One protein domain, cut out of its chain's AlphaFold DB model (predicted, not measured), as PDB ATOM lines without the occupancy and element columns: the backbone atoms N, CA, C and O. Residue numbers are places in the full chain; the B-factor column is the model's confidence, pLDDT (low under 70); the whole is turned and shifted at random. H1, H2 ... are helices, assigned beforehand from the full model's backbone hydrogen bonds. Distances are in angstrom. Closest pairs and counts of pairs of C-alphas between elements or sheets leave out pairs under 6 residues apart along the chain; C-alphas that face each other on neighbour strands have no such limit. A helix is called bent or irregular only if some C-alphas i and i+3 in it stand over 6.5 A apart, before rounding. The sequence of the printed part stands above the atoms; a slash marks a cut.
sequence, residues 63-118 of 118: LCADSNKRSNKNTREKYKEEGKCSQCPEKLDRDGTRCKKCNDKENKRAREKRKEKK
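Overview. This is residues 63 to 118 of the 118 residues of an uncharacterized protein of Fusarium pseudograminearum (strain CS3096) (UniProt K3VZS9). Two helices, H1 and H2, form the arms of a wide, open V, and the loop of residues 82 to 99 lies at its corner. The arms do not cross or pack on each other, and two stretches stand free: residues 63 to 74, which belong to H1, and residues 104 to 118, of which 104 to 116 belong to H2. The printed part has 56 residues with two named helices, H1 then H2, and no named strand; the class is all helix. The whole is loose, with a radius of gyration of the C-alphas of 14.5 A, and flat, spanning 40 by 30 by 16 A.

Along the chain. H1 is residues 63 to 81, 26.9 A from first to last C-alpha, beginning at C-alpha 63 at (2.226, 3.137, -4.679) and ending at C-alpha 81 at (18.023, 2.446, -26.415). Residues 82 to 99 belong to no named element. H2 is residues 100 to 116, 24.3 A long, from C-alpha 100 at (33.428, 6.803, -19.523) to C-alpha 116 at (39.397, 11.840, 3.507).

Arrangement. H1 and H2 are apart, with no C-alpha of the one within 8 A of the other. Along H1 z falls from -4.679 to -26.415, and along H2 it rises from -19.523 to 3.507. The C-alphas of residues 82 to 99 lie 4 to 14 A from the mean of the C-alphas. In H1 and H2 every O i to N i+4 pair is within hydrogen-bond range, and neither helix is bent.

Size, cuts and confidence. The two C-alphas farthest apart, those of Leu 63 and Lys 118, are 41.0 A apart. The printed part has no cut, and Lys 118 is the chain's last residue. The link from H1 to H2, with 18 residues, is long. The mean pLDDT of the printed part is 92.1, and residue 118 is the one printed residue under 70.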
ATOM      1  N   LEU A  63       2.635   2.884  -3.294       96.81
ATOM      2  CA  LEU A  63       2.226   3.137  -4.679       96.81
ATOM      3  C   LEU A  63       3.087   4.204  -5.374       96.81
ATOM      4  O   LEU A  63       3.450   4.043  -6.541       96.81
ATOM      5  N   CYS A  64       3.447   5.281  -4.673       96.81
ATOM      6  CA  CYS A  64       4.336   6.307  -5.220       96.81
ATOM      7  C   CYS A  64       5.770   5.790  -5.370       96.81
ATOM      8  O   CYS A  64       6.422   6.118  -6.361       96.81
ATOM      9  N   ALA A  65       6.250   4.964  -4.439       95.00
ATOM     10  CA  ALA A  65       7.557   4.325  -4.540       95.00
ATOM     11  C   ALA A  65       7.624   3.379  -5.752       95.00
ATOM     12  O   ALA A  65       8.569   3.451  -6.539       95.00
ATOM     13  N   ASP A  66       6.590   2.561  -5.960       95.75
ATOM     14  CA  ASP A  66       6.505   1.634  -7.091       95.75
ATOM     15  C   ASP A  66       6.356   2.356  -8.429       95.75
ATOM     16  O   ASP A  66       6.957   1.952  -9.428       95.75
ATOM     17  N   SER A  67       5.578   3.439  -8.459       96.12
ATOM     18  CA  SER A  67       5.464   4.305  -9.633       96.12
ATOM     19  C   SER A  67       6.810   4.952  -9.973       96.12
ATOM     20  O   SER A  67       7.271   4.863 -11.110       96.12
ATOM     21  N   ASN A  68       7.508   5.503  -8.976       94.62
ATOM     22  CA  ASN A  68       8.826   6.106  -9.164       94.62
ATOM     23  C   ASN A  68       9.858   5.078  -9.654       94.62
ATOM     24  O   ASN A  68      10.637   5.355 -10.562       94.62
ATOM     25  N   LYS A  69       9.831   3.858  -9.104       95.38
ATOM     26  CA  LYS A  69      10.683   2.748  -9.547       95.38
ATOM     27  C   LYS A  69      10.421   2.386 -11.010       95.38
ATOM     28  O   LYS A  69      11.375   2.230 -11.771       95.38
ATOM     29  N   ARG A  70       9.148   2.278 -11.413       95.88
ATOM     30  CA  ARG A  70       8.750   2.020 -12.807       95.88
ATOM     31  C   ARG A  70       9.200   3.140 -13.741       95.88
ATOM     32  O   ARG A  70       9.797   2.853 -14.772       95.88
ATOM     33  N   SER A  71       8.974   4.395 -13.354       95.25
ATOM     34  CA  SER A  71       9.395   5.569 -14.123       95.25
ATOM     35  C   SER A  71      10.913   5.595 -14.321       95.25
ATOM     36  O   SER A  71      11.369   5.636 -15.459       95.25
ATOM     37  N   ASN A  72      11.698   5.420 -13.253       93.19
ATOM     38  CA  ASN A  72      13.160   5.361 -13.334       93.19
ATOM     39  C   ASN A  72      13.662   4.211 -14.215       93.19
ATOM     40  O   ASN A  72      14.653   4.372 -14.929       93.19
ATOM     41  N   LYS A  73      12.998   3.047 -14.166       93.88
ATOM     42  CA  LYS A  73      13.325   1.917 -15.042       93.88
ATOM     43  C   LYS A  73      13.087   2.284 -16.509       93.88
ATOM     44  O   LYS A  73      14.012   2.134 -17.298       93.88
ATOM     45  N   ASN A  74      11.909   2.814 -16.837       94.31
ATOM     46  CA  ASN A  74      11.569   3.237 -18.196       94.31
ATOM     47  C   ASN A  74      12.558   4.295 -18.707       94.31
ATOM     48  O   ASN A  74      13.137   4.148 -19.777       94.31
ATOM     49  N   THR A  75      12.859   5.315 -17.895       91.19
ATOM     50  CA  THR A  75      13.894   6.298 -18.229       91.19
ATOM     51  C   THR A  75      15.221   5.601 -18.526       91.19
ATOM     52  O   THR A  75      15.791   5.806 -19.588       91.19
ATOM     53  N   ARG A  76      15.706   4.716 -17.649       88.75
ATOM     54  CA  ARG A  76      16.964   3.993 -17.881       88.75
ATOM     55  C   ARG A  76      16.959   3.188 -19.187       88.75
ATOM     56  O   ARG A  76      17.980   3.181 -19.871       88.75
ATOM     57  N   GLU A  77      15.862   2.508 -19.502       91.00
ATOM     58  CA  GLU A  77      15.704   1.737 -20.742       91.00
ATOM     59  C   GLU A  77      15.758   2.659 -21.963       91.00
ATOM     60  O   GLU A  77      16.606   2.448 -22.824       91.00
ATOM     61  N   LYS A  78      15.018   3.771 -21.946       90.50
ATOM     62  CA  LYS A  78      15.056   4.786 -23.006       90.50
ATOM     63  C   LYS A  78      16.462   5.340 -23.251       90.50
ATOM     64  O   LYS A  78      16.906   5.423 -24.390       90.50
ATOM     65  N   TYR A  79      17.204   5.694 -22.198       89.50
ATOM     66  CA  TYR A  79      18.588   6.168 -22.353       89.50
ATOM     67  C   TYR A  79      19.511   5.082 -22.922       89.50
ATOM     68  O   TYR A  79      20.431   5.398 -23.677       89.50
ATOM     69  N   LYS A  80      19.272   3.809 -22.580       87.50
ATOM     70  CA  LYS A  80      20.026   2.677 -23.127       87.50
ATOM     71  C   LYS A  80      19.726   2.480 -24.615       87.50
ATOM     72  O   LYS A  80      20.666   2.299 -25.380       87.50
ATOM     73  N   GLU A  81      18.458   2.550 -25.014       89.62
ATOM     74  CA  GLU A  81      18.023   2.446 -26.415       89.62
ATOM     75  C   GLU A  81      18.542   3.608 -27.266       89.62
ATOM     76  O   GLU A  81      19.073   3.399 -28.351       89.62
ATOM     77  N   GLU A  82      18.478   4.836 -26.746       90.50
ATOM     78  CA  GLU A  82      19.038   6.019 -27.410       90.50
ATOM     79  C   GLU A  82      20.578   6.040 -27.401       90.50
ATOM     80  O   GLU A  82      21.189   6.908 -28.030       90.50
ATOM     81  N   GLY A  83      21.215   5.123 -26.663       91.44
ATOM     82  CA  GLY A  83      22.661   5.076 -26.490       91.44
ATOM     83  C   GLY A  83      23.211   6.360 -25.874       91.44
ATOM     84  O   GLY A  83      24.254   6.841 -26.309       91.44
ATOM     85  N   LYS A  84      22.513   6.949 -24.895       93.19
ATOM     86  CA  LYS A  84      22.877   8.216 -24.239       93.19
ATOM     87  C   LYS A  84      23.289   8.015 -22.788       93.19
ATOM     88  O   LYS A  84      22.728   7.200 -22.058       93.19
ATOM     89  N   CYS A  85      24.239   8.826 -22.336       93.00
ATOM     90  CA  CYS A  85      24.623   8.893 -20.935       93.00
ATOM     91  C   CYS A  85      23.487   9.461 -20.064       93.00
ATOM     92  O   CYS A  85      22.843  10.446 -20.405       93.00
ATOM     93  N   SER A  86      23.278   8.884 -18.878       90.94
ATOM     94  CA  SER A  86      22.288   9.381 -17.902       90.94
ATOM     95  C   SER A  86      22.693  10.672 -17.176       90.94
ATOM     96  O   SER A  86      21.916  11.197 -16.385       90.94
ATOM     97  N   GLN A  87      23.924  11.155 -17.367       91.44
ATOM     98  CA  GLN A  87      24.487  12.310 -16.647       91.44
ATOM     99  C   GLN A  87      24.914  13.451 -17.573       91.44
ATOM    100  O   GLN A  87      25.180  14.554 -17.105       91.44
ATOM    101  N   CYS A  88      25.026  13.192 -18.873       91.38
ATOM    102  CA  CYS A  88      25.397  14.184 -19.871       91.38
ATOM    103  C   CYS A  88      24.722  13.838 -21.206       91.38
ATOM    104  O   CYS A  88      24.329  12.691 -21.404       91.38
ATOM    105  N   PRO A  89      24.595  14.789 -22.142       88.38
ATOM    106  CA  PRO A  89      23.975  14.529 -23.441       88.38
ATOM    107  C   PRO A  89      24.851  13.694 -24.398       88.38
ATOM    108  O   PRO A  89      24.436  13.436 -25.525       88.38
ATOM    109  N   GLU A  90      26.059  13.287 -23.991       90.31
ATOM    110  CA  GLU A  90      26.959  12.490 -24.831       90.31
ATOM    111  C   GLU A  90      26.462  11.045 -25.005       90.31
ATOM    112  O   GLU A  90      25.746  10.491 -24.162       90.31
ATOM    113  N   LYS A  91      26.894  10.415 -26.103       90.69
ATOM    114  CA  LYS A  91      26.621   9.002 -26.372       90.69
ATOM    115  C   LYS A  91      27.332   8.094 -25.366       90.69
ATOM    116  O   LYS A  91      28.386   8.427 -24.827       90.69
ATOM    117  N   LEU A  92      26.736   6.937 -25.125       92.94
ATOM    118  CA  LEU A  92      27.280   5.884 -24.291       92.94
ATOM    119  C   LEU A  92      28.416   5.180 -25.046       92.94
ATOM    120  O   LEU A  92      28.198   4.596 -26.102       92.94
ATOM    121  N   ASP A  93      29.625   5.235 -24.501       89.38
ATOM    122  CA  ASP A  93      30.829   4.609 -25.069       89.38
ATOM    123  C   ASP A  93      31.180   3.253 -24.418       89.38
ATOM    124  O   ASP A  93      32.207   2.655 -24.726       89.38
ATOM    125  N   ARG A  94      30.341   2.773 -23.491       87.19
ATOM    126  CA  ARG A  94      30.545   1.544 -22.711       87.19
ATOM    127  C   ARG A  94      29.221   0.946 -22.254       87.19
ATOM    128  O   ARG A  94      28.238   1.670 -22.107       87.19
ATOM    129  N   ASP A  95      29.233  -0.331 -21.883       84.75
ATOM    130  CA  ASP A  95      28.115  -0.937 -21.164       84.75
ATOM    131  C   ASP A  95      27.896  -0.258 -19.805       84.75
ATOM    132  O   ASP A  95      28.817  -0.085 -18.990       84.75
ATOM    133  N   GLY A  96      26.649   0.148 -19.559       86.44
ATOM    134  CA  GLY A  96      26.238   0.781 -18.312       86.44
ATOM    135  C   GLY A  96      25.146   1.826 -18.501       86.44
ATOM    136  O   GLY A  96      24.335   1.758 -19.417       86.44
ATOM    137  N   THR A  97      25.098   2.785 -17.578       87.88
ATOM    138  CA  THR A  97      24.171   3.929 -17.616       87.88
ATOM    139  C   THR A  97      24.887   5.258 -17.832       87.88
ATOM    140  O   THR A  97      24.239   6.300 -17.931       87.88
ATOM    141  N   ARG A  98      26.222   5.267 -17.859       92.62
ATOM    142  CA  ARG A  98      27.037   6.481 -17.945       92.62
ATOM    143  C   ARG A  98      28.181   6.299 -18.932       92.62
ATOM    144  O   ARG A  98      28.752   5.213 -19.009       92.62
ATOM    145  N   CYS A  99      28.535   7.379 -19.623       93.25
ATOM    146  CA  CYS A  99      29.737   7.444 -20.447       93.25
ATOM    147  C   CYS A  99      31.003   7.315 -19.583       93.25
ATOM    148  O   CYS A  99      30.982   7.590 -18.374       93.25
ATOM    149  N   LYS A 100      32.128   6.934 -20.195       93.31
ATOM    150  CA  LYS A 100      33.428   6.803 -19.523       93.31
ATOM    151  C   LYS A 100      33.834   8.079 -18.804       93.31
ATOM    152  O   LYS A 100      34.216   7.997 -17.643       93.31
ATOM    153  N   LYS A 101      33.650   9.256 -19.411       94.00
ATOM    154  CA  LYS A 101      33.990  10.542 -18.772       94.00
ATOM    155  C   LYS A 101      33.246  10.747 -17.449       94.00
ATOM    156  O   LYS A 101      33.855  11.080 -16.432       94.00
ATOM    157  N   CYS A 102      31.929  10.529 -17.439       94.88
ATOM    158  CA  CYS A 102      31.118  10.643 -16.227       94.88
ATOM    159  C   CYS A 102      31.497   9.580 -15.190       94.88
ATOM    160  O   CYS A 102      31.562   9.883 -13.999       94.88
ATOM    161  N   ASN A 103      31.777   8.356 -15.639       94.31
ATOM    162  CA  ASN A 103      32.188   7.261 -14.769       94.31
ATOM    163  C   ASN A 103      33.556   7.521 -14.113       94.31
ATOM    164  O   ASN A 103      33.711   7.345 -12.908       94.31
ATOM    165  N   ASP A 104      34.535   8.008 -14.874       94.31
ATOM    166  CA  ASP A 104      35.873   8.339 -14.382       94.31
ATOM    167  C   ASP A 104      35.832   9.507 -13.392       94.31
ATOM    168  O   ASP A 104      36.486   9.465 -12.348       94.31
ATOM    169  N   LYS A 105      34.990  10.514 -13.661       95.69
ATOM    170  CA  LYS A 105      34.740  11.623 -12.731       95.69
ATOM    171  C   LYS A 105      34.161  11.134 -11.402       95.69
ATOM    172  O   LYS A 105      34.588  11.599 -10.347       95.69
ATOM    173  N   GLU A 106      33.206  10.206 -11.432       95.12
ATOM    174  CA  GLU A 106      32.654   9.628 -10.204       95.12
ATOM    175  C   GLU A 106      33.685   8.772  -9.464       95.12
ATOM    176  O   GLU A 106      33.852   8.930  -8.256       95.12
ATOM    177  N   ASN A 107      34.436   7.932 -10.179       94.56
ATOM    178  CA  ASN A 107      35.496   7.121  -9.588       94.56
ATOM    179  C   ASN A 107      36.567   7.985  -8.917       94.56
ATOM    180  O   ASN A 107      37.025   7.650  -7.825       94.56
ATOM    181  N   LYS A 108      36.946   9.112  -9.532       96.12
ATOM    182  CA  LYS A 108      37.869  10.081  -8.933       96.12
ATOM    183  C   LYS A 108      37.313  10.623  -7.614       96.12
ATOM    184  O   LYS A 108      37.979  10.490  -6.591       96.12
ATOM    185  N   ARG A 109      36.067  11.111  -7.612       94.69
ATOM    186  CA  ARG A 109      35.387  11.594  -6.394       94.69
ATOM    187  C   ARG A 109      35.307  10.519  -5.311       94.69
ATOM    188  O   ARG A 109      35.524  10.800  -4.140       94.69
ATOM    189  N   ALA A 110      34.999   9.276  -5.681       95.00
ATOM    190  CA  ALA A 110      34.931   8.161  -4.740       95.00
ATOM    191  C   ALA A 110      36.304   7.831  -4.134       95.00
ATOM    192  O   ALA A 110      36.390   7.515  -2.950       95.00
ATOM    193  N   ARG A 111      37.382   7.923  -4.924       95.38
ATOM    194  CA  ARG A 111      38.759   7.760  -4.436       95.38
ATOM    195  C   ARG A 111      39.149   8.877  -3.472       95.38
ATOM    196  O   ARG A 111      39.720   8.572  -2.434       95.38
ATOM    197  N   GLU A 112      38.828  10.129  -3.788       96.19
ATOM    198  CA  GLU A 112      39.080  11.286  -2.913       96.19
ATOM    199  C   GLU A 112      38.350  11.126  -1.572       96.19
ATOM    200  O   GLU A 112      38.999  11.099  -0.531       96.19
ATOM    201  N   LYS A 113      37.048  10.815  -1.598       95.19
ATOM    202  CA  LYS A 113      36.254  10.547  -0.383       95.19
ATOM    203  C   LYS A 113      36.796   9.410   0.485       95.19
ATOM    204  O   LYS A 113      36.598   9.407   1.694       95.19
ATOM    205  N   ARG A 114      37.425   8.391  -0.112       93.94
ATOM    206  CA  ARG A 114      38.053   7.291   0.644       93.94
ATOM    207  C   ARG A 114      39.352   7.718   1.319       93.94
ATOM    208  O   ARG A 114      39.686   7.143   2.346       93.94
ATOM    209  N   LYS A 115      40.074   8.684   0.744       94.38
ATOM    210  CA  LYS A 115      41.282   9.256   1.351       94.38
ATOM    211  C   LYS A 115      40.936  10.164   2.528       94.38
ATOM    212  O   LYS A 115      41.625  10.099   3.523       94.38
ATOM    213  N   GLU A 116      39.860  10.943   2.429       91.19
ATOM    214  CA  GLU A 116      39.397  11.840   3.507       91.19
ATOM    215  C   GLU A 116      38.902  11.096   4.756       91.19
ATOM    216  O   GLU A 116      38.888  11.650   5.847       91.19
ATOM    217  N   LYS A 117      38.457   9.846   4.597       86.19
ATOM    218  CA  LYS A 117      37.957   9.006   5.695       86.19
ATOM    219  C   LYS A 117      39.050   8.211   6.418       86.19
ATOM    220  O   LYS A 117      38.708   7.398   7.274       86.19
ATOM    221  N   LYS A 118      40.311   8.356   6.012       66.62
ATOM    222  CA  LYS A 118      41.449   7.588   6.516       66.62
ATOM    223  C   LYS A 118      42.404   8.512   7.253       66.62
ATOM    224  O   LYS A 118      42.941   8.047   8.276       66.62
TER     225      LYS A 118